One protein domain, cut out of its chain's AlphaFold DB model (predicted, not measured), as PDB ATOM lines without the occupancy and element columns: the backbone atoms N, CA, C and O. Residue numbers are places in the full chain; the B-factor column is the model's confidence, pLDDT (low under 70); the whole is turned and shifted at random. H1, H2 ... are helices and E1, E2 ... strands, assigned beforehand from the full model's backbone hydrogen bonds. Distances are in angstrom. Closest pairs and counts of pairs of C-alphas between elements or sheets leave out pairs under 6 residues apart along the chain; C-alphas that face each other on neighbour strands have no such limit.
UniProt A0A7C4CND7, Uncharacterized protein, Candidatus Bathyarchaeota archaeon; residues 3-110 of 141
ATOM      1  N   THR A   3      36.904 -35.984 111.154       82.75
ATOM      2  CA  THR A   3      36.575 -36.541 112.471       82.75
ATOM      3  C   THR A   3      35.320 -37.396 112.401       82.75
ATOM      4  O   THR A   3      34.269 -36.896 112.014       82.75
ATOM      5  N   ILE A   4      35.418 -38.641 112.860       84.75
ATOM      6  CA  ILE A   4      34.306 -39.595 112.923       84.75
ATOM      7  C   ILE A   4      33.943 -39.817 114.391       84.75
ATOM      8  O   ILE A   4      34.814 -39.917 115.261       84.75
ATOM      9  N   ARG A   5      32.643 -39.875 114.684       81.94
ATOM     10  CA  ARG A   5      32.134 -40.286 115.996       81.94
ATOM     11  C   ARG A   5      31.888 -41.790 115.976       81.94
ATOM     12  O   ARG A   5      31.158 -42.257 115.111       81.94
ATOM     13  N   SER A   6      32.409 -42.504 116.966       82.12
ATOM     14  CA  SER A   6      32.152 -43.932 117.138       82.12
ATOM     15  C   SER A   6      31.408 -44.221 118.448       82.12
ATOM     16  O   SER A   6      31.484 -43.459 119.416       82.12
ATOM     17  N   LEU A   7      30.621 -45.299 118.430       81.00
ATOM     18  CA  LEU A   7      29.889 -45.848 119.579       81.00
ATOM     19  C   LEU A   7      30.665 -46.980 120.278       81.00
ATOM     20  O   LEU A   7      30.149 -47.586 121.215       81.00
ATOM     21  N   TYR A   8      31.869 -47.288 119.800       84.62
ATOM     22  CA  TYR A   8      32.757 -48.294 120.373       84.62
ATOM     23  C   TYR A   8      33.806 -47.623 121.260       84.62
ATOM     24  O   TYR A   8      34.240 -46.506 120.967       84.62
ATOM     25  N   SER A   9      34.223 -48.294 122.333       83.69
ATOM     26  CA  SER A   9      35.300 -47.798 123.201       83.69
ATOM     27  C   SER A   9      36.687 -48.048 122.594       83.69
ATOM     28  O   SER A   9      36.844 -48.875 121.691       83.69
ATOM     29  N   VAL A  10      37.714 -47.361 123.113       83.81
ATOM     30  CA  VAL A  10      39.116 -47.594 122.710       83.81
ATOM     31  C   VAL A  10      39.510 -49.050 122.971       83.81
ATOM     32  O   VAL A  10      40.113 -49.680 122.108       83.81
ATOM     33  N   ASP A  11      39.086 -49.616 124.102       82.44
ATOM     34  CA  ASP A  11      39.369 -51.009 124.465       82.44
ATOM     35  C   ASP A  11      38.772 -52.014 123.477       82.44
ATOM     36  O   ASP A  11      39.435 -52.983 123.109       82.44
ATOM     37  N   GLN A  12      37.546 -51.771 122.993       85.38
ATOM     38  CA  GLN A  12      36.921 -52.637 121.988       85.38
ATOM     39  C   GLN A  12      37.706 -52.623 120.674       85.38
ATOM     40  O   GLN A  12      37.908 -53.675 120.064       85.38
ATOM     41  N   TYR A  13      38.199 -51.451 120.260       87.25
ATOM     42  CA  TYR A  13      39.090 -51.347 119.106       87.25
ATOM     43  C   TYR A  13      40.429 -52.042 119.349       87.25
ATOM     44  O   TYR A  13      40.893 -52.781 118.484       87.25
ATOM     45  N   ALA A  14      41.033 -51.859 120.524       82.81
ATOM     46  CA  ALA A  14      42.280 -52.523 120.883       82.81
ATOM     47  C   ALA A  14      42.133 -54.052 120.838       82.81
ATOM     48  O   ALA A  14      42.991 -54.741 120.289       82.81
ATOM     49  N   GLU A  15      41.033 -54.598 121.359       84.50
ATOM     50  CA  GLU A  15      40.756 -56.034 121.338       84.50
ATOM     51  C   GLU A  15      40.494 -56.568 119.922       84.50
ATOM     52  O   GLU A  15      40.995 -57.635 119.562       84.50
ATOM     53  N   ALA A  16      39.735 -55.840 119.099       84.25
ATOM     54  CA  ALA A  16      39.501 -56.201 117.701       84.25
ATOM     55  C   ALA A  16      40.809 -56.218 116.889       84.25
ATOM     56  O   ALA A  16      41.087 -57.182 116.177       84.25
ATOM     57  N   LEU A  17      41.663 -55.206 117.064       83.06
ATOM     58  CA  LEU A  17      42.975 -55.137 116.414       83.06
ATOM     59  C   LEU A  17      43.874 -56.304 116.827       83.06
ATOM     60  O   LEU A  17      44.509 -56.919 115.972       83.06
ATOM     61  N   ARG A  18      43.894 -56.657 118.118       78.06
ATOM     62  CA  ARG A  18      44.647 -57.824 118.611       78.06
ATOM     63  C   ARG A  18      44.209 -59.120 117.928       78.06
ATOM     64  O   ARG A  18      45.069 -59.903 117.532       78.06
ATOM     65  N   ARG A  19      42.896 -59.330 117.759       80.19
ATOM     66  CA  ARG A  19      42.339 -60.498 117.052       80.19
ATOM     67  C   ARG A  19      42.747 -60.517 115.580       80.19
ATOM     68  O   ARG A  19      43.320 -61.501 115.125       80.19
ATOM     69  N   PHE A  20      42.552 -59.405 114.874       78.56
ATOM     70  CA  PHE A  20      42.930 -59.272 113.466       78.56
ATOM     71  C   PHE A  20      44.419 -59.550 113.223       78.56
ATOM     72  O   PHE A  20      44.780 -60.281 112.303       78.56
ATOM     73  N   ILE A  21      45.294 -59.010 114.073       74.12
ATOM     74  CA  ILE A  21      46.740 -59.244 113.998       74.12
ATOM     75  C   ILE A  21      47.065 -60.724 114.205       74.12
ATOM     76  O   ILE A  21      47.856 -61.276 113.444       74.12
ATOM     77  N   ALA A  22      46.454 -61.374 115.199       70.94
ATOM     78  CA  ALA A  22      46.677 -62.792 115.464       70.94
ATOM     79  C   ALA A  22      46.247 -63.686 114.284       70.94
ATOM     80  O   ALA A  22      46.933 -64.657 113.972       70.94
ATOM     81  N   GLU A  23      45.151 -63.340 113.605       73.56
ATOM     82  CA  GLU A  23      44.656 -64.064 112.426       73.56
ATOM     83  C   GLU A  23      45.520 -63.835 111.181       73.56
ATOM     84  O   GLU A  23      45.829 -64.777 110.450       73.56
ATOM     85  N   LYS A  24      45.916 -62.586 110.920       65.31
ATOM     86  CA  LYS A  24      46.657 -62.213 109.707       65.31
ATOM     87  C   LYS A  24      48.157 -62.483 109.814       65.31
ATOM     88  O   LYS A  24      48.821 -62.626 108.789       65.31
ATOM     89  N   ILE A  25      48.709 -62.526 111.029       62.50
ATOM     90  CA  ILE A  25      50.155 -62.561 111.277       62.50
ATOM     91  C   ILE A  25      50.440 -63.580 112.387       62.50
ATOM     92  O   ILE A  25      50.673 -63.215 113.541       62.50
ATOM     93  N   PRO A  26      50.472 -64.881 112.056       52.22
ATOM     94  CA  PRO A  26      50.575 -65.965 113.037       52.22
ATOM     95  C   PRO A  26      51.948 -66.087 113.741       52.22
ATOM     96  O   PRO A  26      52.319 -67.174 114.177       52.22
ATOM     97  N   LYS A  27      52.753 -65.015 113.846       46.56
ATOM     98  CA  LYS A  27      54.146 -65.080 114.338       46.56
ATOM     99  C   LYS A  27      54.578 -64.041 115.376       46.56
ATOM    100  O   LYS A  27      55.762 -64.019 115.701       46.56
ATOM    101  N   ILE A  28      53.692 -63.219 115.936       48.56
ATOM    102  CA  ILE A  28      54.115 -62.240 116.953       48.56
ATOM    103  C   ILE A  28      53.491 -62.573 118.307       48.56
ATOM    104  O   ILE A  28      52.340 -62.254 118.583       48.56
ATOM    105  N   ALA A  29      54.296 -63.217 119.154       40.12
ATOM    106  CA  ALA A  29      54.125 -63.222 120.598       40.12
ATOM    107  C   ALA A  29      54.912 -62.031 121.166       40.12
ATOM    108  O   ALA A  29      56.132 -61.971 121.017       40.12
ATOM    109  N   GLY A  30      54.225 -61.075 121.787       41.88
ATOM    110  CA  GLY A  30      54.862 -59.952 122.472       41.88
ATOM    111  C   GLY A  30      53.866 -58.853 122.824       41.88
ATOM    112  O   GLY A  30      52.921 -58.616 122.074       41.88
ATOM    113  N   ASP A  31      54.078 -58.205 123.971       45.56
ATOM    114  CA  ASP A  31      53.238 -57.113 124.465       45.56
ATOM    115  C   ASP A  31      53.135 -55.977 123.437       45.56
ATOM    116  O   ASP A  31      54.122 -55.390 122.984       45.56
ATOM    117  N   ILE A  32      51.900 -55.697 123.028       51.31
ATOM    118  CA  ILE A  32      51.587 -54.852 121.878       51.31
ATOM    119  C   ILE A  32      51.643 -53.382 122.297       51.31
ATOM    120  O   ILE A  32      50.644 -52.808 122.726       51.31
ATOM    121  N   HIS A  33      52.812 -52.762 122.136       53.19
ATOM    122  CA  HIS A  33      52.958 -51.299 122.174       53.19
ATOM    123  C   HIS A  33      53.234 -50.698 120.795       53.19
ATOM    124  O   HIS A  33      52.852 -49.564 120.513       53.19
ATOM    125  N   THR A  34      53.882 -51.442 119.903       56.66
ATOM    126  CA  THR A  34      54.049 -51.071 118.496       56.66
ATOM    127  C   THR A  34      54.163 -52.346 117.674       56.66
ATOM    128  O   THR A  34      55.047 -53.157 117.929       56.66
ATOM    129  N   ILE A  35      53.280 -52.528 116.697       60.12
ATOM    130  CA  ILE A  35      53.362 -53.638 115.739       60.12
ATOM    131  C   ILE A  35      53.704 -53.034 114.396       60.12
ATOM    132  O   ILE A  35      52.962 -52.180 113.923       60.12
ATOM    133  N   VAL A  36      54.817 -53.478 113.813       57.47
ATOM    134  CA  VAL A  36      55.162 -53.216 112.419       57.47
ATOM    135  C   VAL A  36      55.008 -54.525 111.664       57.47
ATOM    136  O   VAL A  36      55.642 -55.524 111.996       57.47
ATOM    137  N   VAL A  37      54.126 -54.513 110.681       63.09
ATOM    138  CA  VAL A  37      53.850 -55.627 109.786       63.09
ATOM    139  C   VAL A  37      54.402 -55.229 108.443       63.09
ATOM    140  O   VAL A  37      54.019 -54.182 107.929       63.09
ATOM    141  N   ASP A  38      55.296 -56.047 107.913       57.97
ATOM    142  CA  ASP A  38      55.829 -55.907 106.567       57.97
ATOM    143  C   ASP A  38      55.667 -57.267 105.882       57.97
ATOM    144  O   ASP A  38      56.399 -58.226 106.149       57.97
ATOM    145  N   ALA A  39      54.592 -57.390 105.112       61.16
ATOM    146  CA  ALA A  39      54.349 -58.493 104.199       61.16
ATOM    147  C   ALA A  39      54.337 -57.934 102.774       61.16
ATOM    148  O   ALA A  39      54.024 -56.765 102.574       61.16
ATOM    149  N   SER A  40      54.601 -58.778 101.773       64.88
ATOM    150  CA  SER A  40      54.786 -58.373 100.364       64.88
ATOM    151  C   SER A  40      53.668 -57.513  99.753       64.88
ATOM    152  O   SER A  40      53.874 -56.931  98.695       64.88
ATOM    153  N   SER A  41      52.489 -57.466 100.376       67.50
ATOM    154  CA  SER A  41      51.339 -56.658  99.961       67.50
ATOM    155  C   SER A  41      50.719 -55.820 101.087       67.50
ATOM    156  O   SER A  41      49.718 -55.155 100.843       67.50
ATOM    157  N   LEU A  42      51.259 -55.860 102.312       68.44
ATOM    158  CA  LEU A  42      50.653 -55.233 103.489       68.44
ATOM    159  C   LEU A  42      51.723 -54.634 104.396       68.44
ATOM    160  O   LEU A  42      52.503 -55.364 105.011       68.44
ATOM    161  N   HIS A  43      51.683 -53.313 104.550       75.31
ATOM    162  CA  HIS A  43      52.443 -52.601 105.564       75.31
ATOM    163  C   HIS A  43      51.494 -52.031 106.618       75.31
ATOM    164  O   HIS A  43      50.558 -51.300 106.303       75.31
ATOM    165  N   MET A  44      51.730 -52.326 107.891       79.25
ATOM    166  CA  MET A  44      50.880 -51.823 108.972       79.25
ATOM    167  C   MET A  44      51.715 -51.424 110.180       79.25
ATOM    168  O   MET A  44      52.584 -52.173 110.615       79.25
ATOM    169  N   LYS A  45      51.425 -50.254 110.745       82.69
ATOM    170  CA  LYS A  45      51.975 -49.770 112.007       82.69
ATOM    171  C   LYS A  45      50.840 -49.401 112.954       82.69
ATOM    172  O   LYS A  45      50.091 -48.470 112.681       82.69
ATOM    173  N   ILE A  46      50.741 -50.100 114.084       82.31
ATOM    174  CA  ILE A  46      49.751 -49.815 115.135       82.31
ATOM    175  C   ILE A  46      50.484 -49.487 116.428       82.31
ATOM    176  O   ILE A  46      51.354 -50.254 116.839       82.31
ATOM    177  N   GLN A  47      50.118 -48.386 117.084       82.12
ATOM    178  CA  GLN A  47      50.616 -48.018 118.409       82.12
ATOM    179  C   GLN A  47      49.443 -47.842 119.372       82.12
ATOM    180  O   GLN A  47      48.582 -46.995 119.149       82.12
ATOM    181  N   ILE A  48      49.404 -48.651 120.434       80.44
ATOM    182  CA  ILE A  48      48.329 -48.638 121.436       80.44
ATOM    183  C   ILE A  48      48.842 -47.943 122.697       80.44
ATOM    184  O   ILE A  48      49.825 -48.371 123.304       80.44
ATOM    185  N   PHE A  49      48.147 -46.887 123.096       80.44
ATOM    186  CA  PHE A  49      48.329 -46.165 124.350       80.44
ATOM    187  C   PHE A  49      47.075 -46.340 125.217       80.44
ATOM    188  O   PHE A  49      46.056 -46.838 124.746       80.44
ATOM    189  N   THR A  50      47.128 -45.898 126.475       73.81
ATOM    190  CA  THR A  50      46.005 -46.036 127.419       73.81
ATOM    191  C   THR A  50      44.704 -45.410 126.907       73.81
ATOM    192  O   THR A  50      43.640 -45.985 127.086       73.81
ATOM    193  N   GLU A  51      44.779 -44.252 126.246       81.19
ATOM    194  CA  GLU A  51      43.594 -43.475 125.837       81.19
ATOM    195  C   GLU A  51      43.503 -43.256 124.324       81.19
ATOM    196  O   GLU A  51      42.558 -42.632 123.834       81.19
ATOM    197  N   LYS A  52      44.485 -43.758 123.568       85.31
ATOM    198  CA  LYS A  52      44.562 -43.552 122.124       85.31
ATOM    199  C   LYS A  52      45.211 -44.715 121.386       85.31
ATOM    200  O   LYS A  52      46.051 -45.425 121.935       85.31
ATOM    201  N   ILE A  53      44.865 -44.868 120.116       86.69
ATOM    202  CA  ILE A  53      45.452 -45.839 119.197       86.69
ATOM    203  C   ILE A  53      45.822 -45.105 117.915       86.69
ATOM    204  O   ILE A  53      44.942 -44.587 117.233       86.69
ATOM    205  N   ASP A  54      47.107 -45.084 117.580       87.81
ATOM    206  CA  ASP A  54      47.608 -44.534 116.321       87.81
ATOM    207  C   ASP A  54      47.747 -45.668 115.294       87.81
ATOM    208  O   ASP A  54      48.384 -46.689 115.573       87.81
ATOM    209  N   ILE A  55      47.141 -45.504 114.114       88.25
ATOM    210  CA  ILE A  55      47.097 -46.518 113.055       88.25
ATOM    211  C   ILE A  55      47.615 -45.915 111.753       88.25
ATOM    212  O   ILE A  55      47.135 -44.887 111.275       88.25
ATOM    213  N   TRP A  56      48.575 -46.608 111.155       86.56
ATOM    214  CA  TRP A  56      48.981 -46.427 109.774       86.56
ATOM    215  C   TRP A  56      48.892 -47.773 109.063       86.56
ATOM    216  O   TRP A  56      49.432 -48.773 109.533       86.56
ATOM    217  N   TYR A  57      48.182 -47.800 107.949       83.00
ATOM    218  CA  TYR A  57      47.878 -48.992 107.174       83.00
ATOM    219  C   TYR A  57      48.169 -48.701 105.709       83.00
ATOM    220  O   TYR A  57      47.830 -47.624 105.228       83.00
ATOM    221  N   SER A  58      48.787 -49.638 105.006       80.50
ATOM    222  CA  SER A  58      49.037 -49.557 103.575       80.50
ATOM    223  C   SER A  58      48.899 -50.942 102.961       80.50
ATOM    224  O   SER A  58      49.569 -51.878 103.394       80.50
ATOM    225  N   GLU A  59      48.040 -51.083 101.962       78.25
ATOM    226  CA  GLU A  59      47.818 -52.345 101.260       78.25
ATOM    227  C   GLU A  59      47.928 -52.131  99.754       78.25
ATOM    228  O   GLU A  59      47.449 -51.131  99.214       78.25
ATOM    229  N   MET A  60      48.589 -53.067  99.078       76.31
ATOM    230  CA  MET A  60      48.695 -53.063  97.626       76.31
ATOM    231  C   MET A  60      47.401 -53.603  97.014       76.31
ATOM    232  O   MET A  60      47.014 -54.741  97.280       76.31
ATOM    233  N   ASN A  61      46.743 -52.797  96.185       77.69
ATOM    234  CA  ASN A  61      45.558 -53.212  95.444       77.69
ATOM    235  C   ASN A  61      45.920 -54.163  94.282       77.69
ATOM    236  O   ASN A  61      47.092 -54.379  93.966       77.69
ATOM    237  N   GLU A  62      44.905 -54.721  93.617       74.94
ATOM    238  CA  GLU A  62      45.081 -55.658  92.491       74.94
ATOM    239  C   GLU A  62      45.843 -55.049  91.297       74.94
ATOM    240  O   GLU A  62      46.423 -55.773  90.491       74.94
ATOM    241  N   GLU A  63      45.882 -53.718  91.204       77.75
ATOM    242  CA  GLU A  63      46.585 -52.962  90.165       77.75
ATOM    243  C   GLU A  63      48.053 -52.658  90.526       77.75
ATOM    244  O   GLU A  63      48.783 -52.078  89.722       77.75
ATOM    245  N   GLY A  64      48.512 -53.054  91.719       75.31
ATOM    246  CA  GLY A  64      49.881 -52.831  92.190       75.31
ATOM    247  C   GLY A  64      50.124 -51.461  92.837       75.31
ATOM    248  O   GLY A  64      51.275 -51.112  93.110       75.31
ATOM    249  N   PHE A  65      49.074 -50.678  93.099       75.75
ATOM    250  CA  PHE A  65      49.162 -49.403  93.810       75.75
ATOM    251  C   PHE A  65      48.906 -49.584  95.306       75.75
ATOM    252  O   PHE A  65      48.009 -50.317  95.711       75.75
ATOM    253  N   TYR A  66      49.667 -48.870  96.133       74.56
ATOM    254  CA  TYR A  66      49.461 -48.859  97.577       74.56
ATOM    255  C   TYR A  66      48.368 -47.863  97.962       74.56
ATOM    256  O   TYR A  66      48.532 -46.652  97.795       74.56
ATOM    257  N   GLU A  67      47.281 -48.360  98.540       77.06
ATOM    258  CA  GLU A  67      46.307 -47.532  99.237       77.06
ATOM    259  C   GLU A  67      46.702 -47.416 100.705       77.06
ATOM    260  O   GLU A  67      46.931 -48.423 101.368       77.06
ATOM    261  N   SER A  68      46.795 -46.188 101.219       81.31
ATOM    262  CA  SER A  68      47.207 -45.945 102.604       81.31
ATOM    263  C   SER A  68      46.118 -45.242 103.409       81.31
ATOM    264  O   SER A  68      45.490 -44.304 102.922       81.31
ATOM    265  N   LEU A  69      45.934 -45.670 104.657       84.44
ATOM    266  CA  LEU A  69      45.049 -45.067 105.649       84.44
ATOM    267  C   LEU A  69      45.869 -44.686 106.883       84.44
ATOM    268  O   LEU A  69      46.654 -45.486 107.392       84.44
ATOM    269  N   ALA A  70      45.683 -43.464 107.378       87.50
ATOM    270  CA  ALA A  70      46.359 -42.973 108.572       87.50
ATOM    271  C   ALA A  70      45.359 -42.265 109.483       87.50
ATOM    272  O   ALA A  70      44.819 -41.210 109.132       87.50
ATOM    273  N   PHE A  71      45.103 -42.843 110.654       90.25
ATOM    274  CA  PHE A  71      44.125 -42.300 111.584       90.25
ATOM    275  C   PHE A  71      44.419 -42.671 113.039       90.25
ATOM    276  O   PHE A  71      45.102 -43.649 113.333       90.25
ATOM    277  N   THR A  72      43.868 -41.880 113.952       90.50
ATOM    278  CA  THR A  72      44.006 -42.043 115.398       90.50
ATOM    279  C   THR A  72      42.629 -42.236 116.017       90.50
ATOM    280  O   THR A  72      41.719 -41.454 115.747       90.50
ATOM    281  N   ILE A  73      42.470 -43.259 116.850       89.62
ATOM    282  CA  ILE A  73      41.275 -43.496 117.668       89.62
ATOM    283  C   ILE A  73      41.571 -42.987 119.074       89.62
ATOM    284  O   ILE A  73      42.525 -43.444 119.684       89.62
ATOM    285  N   GLU A  74      40.758 -42.084 119.610       88.38
ATOM    286  CA  GLU A  74      40.964 -41.501 120.941       88.38
ATOM    287  C   GLU A  74      39.694 -41.597 121.780       88.38
ATOM    288  O   GLU A  74      38.572 -41.487 121.264       88.38
ATOM    289  N   ALA A  75      39.866 -41.776 123.089       80.75
ATOM    290  CA  ALA A  75      38.783 -41.607 124.041       80.75
ATOM    291  C   ALA A  75      38.275 -40.164 123.970       80.75
ATOM    292  O   ALA A  75      39.045 -39.206 123.901       80.75
ATOM    293  N   LYS A  76      36.954 -39.990 123.968       74.06
ATOM    294  CA  LYS A  76      36.367 -38.659 124.021       74.06
ATOM    295  C   LYS A  76      36.006 -38.334 125.457       74.06
ATOM    296  O   LYS A  76      35.123 -38.968 126.027       74.06
ATOM    297  N   GLU A  77      36.631 -37.300 126.006       60.19
ATOM    298  CA  GLU A  77      36.242 -36.730 127.294       60.19
ATOM    299  C   GLU A  77      34.897 -36.002 127.163       60.19
ATOM    300  O   GLU A  77      34.817 -34.787 126.980       60.19
ATOM    301  N   TYR A  78      33.798 -36.750 127.202       57.06
ATOM    302  CA  TYR A  78      32.488 -36.181 127.477       57.06
ATOM    303  C   TYR A  78      32.126 -36.460 128.929       57.06
ATOM    304  O   TYR A  78      32.077 -37.622 129.325       57.06
ATOM    305  N   GLN A  79      31.795 -35.405 129.684       49.56
ATOM    306  CA  GLN A  79      31.273 -35.510 131.056       49.56
ATOM    307  C   GLN A  79      30.100 -36.503 131.171       49.56
ATOM    308  O   GLN A  79      29.939 -37.136 132.209       49.56
ATOM    309  N   ASP A  80      29.343 -36.697 130.084       48.91
ATOM    310  CA  ASP A  80      28.106 -37.481 130.081       48.91
ATOM    311  C   ASP A  80      28.221 -38.841 129.369       48.91
ATOM    312  O   ASP A  80      27.231 -39.567 129.267       48.91
ATOM    313  N   SER A  81      29.380 -39.190 128.789       51.31
ATOM    314  CA  SER A  81      29.500 -40.441 128.028       51.31
ATOM    315  C   SER A  81      30.953 -40.913 127.856       51.31
ATOM    316  O   SER A  81      31.575 -40.619 126.831       51.31
ATOM    317  N   PRO A  82      31.485 -41.707 128.805       54.91
ATOM    318  CA  PRO A  82      32.862 -42.214 128.764       54.91
ATOM    319  C   PRO A  82      33.112 -43.263 127.662       54.91
ATOM    320  O   PRO A  82      34.227 -43.744 127.503       54.91
ATOM    321  N   HIS A  83      32.083 -43.641 126.898       58.44
ATOM    322  CA  HIS A  83      32.148 -44.717 125.902       58.44
ATOM    323  C   HIS A  83      32.238 -44.225 124.453       58.44
ATOM    324  O   HIS A  83      32.293 -45.039 123.534       58.44
ATOM    325  N   ILE A  84      32.221 -42.910 124.225       67.06
ATOM    326  CA  ILE A  84      32.332 -42.357 122.875       67.06
ATOM    327  C   ILE A  84      33.811 -42.233 122.530       67.06
ATOM    328  O   ILE A  84      34.562 -41.577 123.245       67.06
ATOM    329  N   THR A  85      34.214 -42.792 121.395       79.44
ATOM    330  CA  THR A  85      35.530 -42.524 120.810       79.44
ATOM    331  C   THR A  85      35.424 -41.562 119.642       79.44
ATOM    332  O   THR A  85      34.375 -41.389 119.001       79.44
ATOM    333  N   ARG A  86      36.533 -40.878 119.388       85.94
ATOM    334  CA  ARG A  86      36.713 -39.998 118.248       85.94
ATOM    335  C   ARG A  86      37.808 -40.571 117.362       85.94
ATOM    336  O   ARG A  86      38.863 -40.931 117.860       85.94
ATOM    337  N   ILE A  87      37.555 -40.624 116.058       88.12
ATOM    338  CA  ILE A  87      38.553 -41.058 115.081       88.12
ATOM    339  C   ILE A  87      38.989 -39.844 114.266       88.12
ATOM    340  O   ILE A  87      38.157 -39.166 113.661       88.12
ATOM    341  N   HIS A  88      40.282 -39.560 114.280       87.88
ATOM    342  CA  HIS A  88      40.932 -38.440 113.615       87.88
ATOM    343  C   HIS A  88      41.754 -38.933 112.432       87.88
ATOM    344  O   HIS A  88      42.496 -39.889 112.587       87.88
ATOM    345  N   TYR A  89      41.685 -38.272 111.277       85.62
ATOM    346  CA  TYR A  89      42.511 -38.640 110.124       85.62
ATOM    347  C   TYR A  89      43.039 -37.414 109.377       85.62
ATOM    348  O   TYR A  89      42.399 -36.347 109.325       85.62
ATOM    349  N   ALA A  90      44.246 -37.571 108.832       69.50
ATOM    350  CA  ALA A  90      44.992 -36.543 108.113       69.50
ATOM    351  C   ALA A  90      44.643 -36.551 106.616       69.50
ATOM    352  O   ALA A  90      45.518 -36.557 105.761       69.50
ATOM    353  N   GLY A  91      43.347 -36.530 106.323       62.25
ATOM    354  CA  GLY A  91      42.818 -36.452 104.971       62.25
ATOM    355  C   GLY A  91      42.306 -35.059 104.610       62.25
ATOM    356  O   GLY A  91      41.949 -34.272 105.513       62.25
ATOM    357  N   PRO A  92      42.157 -34.734 103.308       55.81
ATOM    358  CA  PRO A  92      41.108 -33.803 102.902       55.81
ATOM    359  C   PRO A  92      39.778 -34.234 103.557       55.81
ATOM    360  O   PRO A  92      39.614 -35.381 103.961       55.81
ATOM    361  N   ARG A  93      38.806 -33.324 103.724       56.31
ATOM    362  CA  ARG A  93      37.455 -33.671 104.235       56.31
ATOM    363  C   ARG A  93      36.665 -34.502 103.209       56.31
ATOM    364  O   ARG A  93      35.513 -34.194 102.908       56.31
ATOM    365  N   ASP A  94      37.317 -35.473 102.593       62.72
ATOM    366  CA  ASP A  94      36.777 -36.264 101.521       62.72
ATOM    367  C   ASP A  94      35.972 -37.413 102.119       62.72
ATOM    368  O   ASP A  94      36.437 -38.149 102.992       62.72
ATOM    369  N   LYS A  95      34.731 -37.553 101.654       69.00
ATOM    370  CA  LYS A  95      33.818 -38.604 102.123       69.00
ATOM    371  C   LYS A  95      34.365 -39.995 101.810       69.00
ATOM    372  O   LYS A  95      33.995 -40.959 102.476       69.00
ATOM    373  N   VAL A  96      35.231 -40.093 100.801       75.75
ATOM    374  CA  VAL A  96      35.874 -41.339 100.380       75.75
ATOM    375  C   VAL A  96      36.769 -41.893 101.490       75.75
ATOM    376  O   VAL A  96      36.645 -43.062 101.838       75.75
ATOM    377  N   GLU A  97      37.617 -41.063 102.097       79.44
ATOM    378  CA  GLU A  97      38.540 -41.503 103.153       79.44
ATOM    379  C   GLU A  97      37.794 -41.867 104.440       79.44
ATOM    380  O   GLU A  97      38.069 -42.899 105.047       79.44
ATOM    381  N   GLU A  98      36.768 -41.087 104.797       83.62
ATOM    382  CA  GLU A  98      35.854 -41.433 105.890       83.62
ATOM    383  C   GLU A  98      35.202 -42.807 105.684       83.62
ATOM    384  O   GLU A  98      35.171 -43.622 106.605       83.62
ATOM    385  N   SER A  99      34.714 -43.069 104.469       84.81
ATOM    386  CA  SER A  99      34.043 -44.328 104.133       84.81
ATOM    387  C   SER A  99      35.008 -45.509 104.214       84.81
ATOM    388  O   SER A  99      34.665 -46.520 104.821       84.81
ATOM    389  N   LYS A 100      36.236 -45.357 103.699       85.25
ATOM    390  CA  LYS A 100      37.287 -46.384 103.778       85.25
ATOM    391  C   LYS A 100      37.681 -46.699 105.224       85.25
ATOM    392  O   LYS A 100      37.785 -47.866 105.590       85.25
ATOM    393  N   ILE A 101      37.853 -45.675 106.067       86.94
ATOM    394  CA  ILE A 101      38.167 -45.864 107.493       86.94
ATOM    395  C   ILE A 101      37.022 -46.596 108.202       86.94
ATOM    396  O   ILE A 101      37.270 -47.524 108.968       86.94
ATOM    397  N   LEU A 102      35.768 -46.208 107.948       86.69
ATOM    398  CA  LEU A 102      34.603 -46.867 108.542       86.69
ATOM    399  C   LEU A 102      34.469 -48.323 108.100       86.69
ATOM    400  O   LEU A 102      34.212 -49.184 108.936       86.69
ATOM    401  N   GLU A 103      34.640 -48.605 106.810       87.25
ATOM    402  CA  GLU A 103      34.584 -49.961 106.265       87.25
ATOM    403  C   GLU A 103      35.658 -50.856 106.889       87.25
ATOM    404  O   GLU A 103      35.354 -51.944 107.381       87.25
ATOM    405  N   TRP A 104      36.892 -50.355 106.977       86.50
ATOM    406  CA  TRP A 104      37.996 -51.068 107.610       86.50
ATOM    407  C   TRP A 104      37.754 -51.306 109.107       86.50
ATOM    408  O   TRP A 104      37.943 -52.411 109.608       86.50
ATOM    409  N   LEU A 105      37.263 -50.307 109.844       87.00
ATOM    410  CA  LEU A 105      36.950 -50.468 111.266       87.00
ATOM    411  C   LEU A 105      35.768 -51.414 111.516       87.00
ATOM    412  O   LEU A 105      35.783 -52.158 112.495       87.00
ATOM    413  N   ASN A 106      34.753 -51.406 110.652       85.88
ATOM    414  CA  ASN A 106      33.619 -52.322 110.761       85.88
ATOM    415  C   ASN A 106      34.035 -53.768 110.473       85.88
ATOM    416  O   ASN A 106      33.574 -54.672 111.168       85.88
ATOM    417  N   SER A 107      34.932 -53.991 109.505       84.44
ATOM    418  CA  SER A 107      35.455 -55.333 109.227       84.44
ATOM    419  C   SER A 107      36.258 -55.891 110.408       84.44
ATOM    420  O   SER A 107      36.147 -57.076 110.709       84.44
ATOM    421  N   LEU A 108      36.983 -55.035 111.142       84.06
ATOM    422  CA  LEU A 108      37.671 -55.414 112.380       84.06
ATOM    423  C   LEU A 108      36.720 -55.755 113.527       84.06
ATOM    424  O   LEU A 108      36.962 -56.693 114.284       84.06
ATOM    425  N   LEU A 109      35.674 -54.949 113.710       84.62
ATOM    426  CA  LEU A 109      34.746 -55.116 114.825       84.62
ATOM    427  C   LEU A 109      33.844 -56.343 114.636       84.62
ATOM    428  O   LEU A 109      33.452 -56.950 115.636       84.62
ATOM    429  N   GLY A 110      33.545 -56.734 113.393       81.50
ATOM    430  CA  GLY A 110      32.690 -57.882 113.086       81.50
ATOM    431  C   GLY A 110      31.342 -57.783 113.809       81.50
ATOM    432  O   GLY A 110      30.677 -56.752 113.757       81.50
TER     433      GLY A 110
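AT A GLANCE: This is residues 3 to 110 of the 141 residues of an uncharacterized protein of Candidatus Bathyarchaeota archaeon (UniProt A0A7C4CND7). A twisted wall of six antiparallel strands has H1 over one face and the other face bare. H2 starts near E1, E6 and E5, and its last residues meet the side of H1. The printed part has 108 residues, mixed in class, with two named helices and six named strands in the order E1 H1 E2 E3 E4 E5 E6 H2; the sheet runs E1 E6 E5 E4 E3 E2. It is compact, radius of gyration of the C-alphas 14.1 A, spanning 45 by 36 by 22 A.

HOW THE PARTS SIT: E1, residues 3 to 6, is an edge strand antiparallel to E6, residues 85 to 89; N 4 and O 87 are 2.9 A apart, within hydrogen-bond range. H1, residues 10 to 24, is on the sheet at a height of 9.7 A, over E3, residues 42 to 48, and only just, with 3 C-alphas each, over E4, residues 52 to 60, and E5, residues 66 to 75. From E2, residues 34 to 39, the other edge strand, to E6 runs a meander, each strand the antiparallel neighbour of the one before, in four hairpins. Within range are N 37 and O 44, N 45 and O 56, N 57 and O 69, and N 72 and O 88, each 2.8 A. H2, residues 95 to 109, is on the sheet, only just at its level with a height of 3.9 A. Its residues 108 to 109 alone touch H1, about perpendicular at 76 degrees; the closest C-alphas, of Ala 16 and Leu 109, are 5.7 A apart. H1 and H2 on one face make two layers, helices on one face of a sheet. In H1 and H2 every O i to N i+4 pair is within hydrogen-bond range.

IN THESE COORDINATES: E1 begins at C-alpha 3 (36.575, -36.541, 112.471). H1 measures 21.0 A, E4 26.6 A, E5 29.4 A and H2 20.9 A from first to last C-alpha. H2 ends at C-alpha 109 (34.746, -55.116, 114.825).

THE WHOLE: The two C-alphas farthest apart, of Glu 63 and Gln 79, are 47.0 A apart. The printed part has no cut and no long link. Confidence is under 70 in residues 24 to 42, 77 to 84 and 90 to 95.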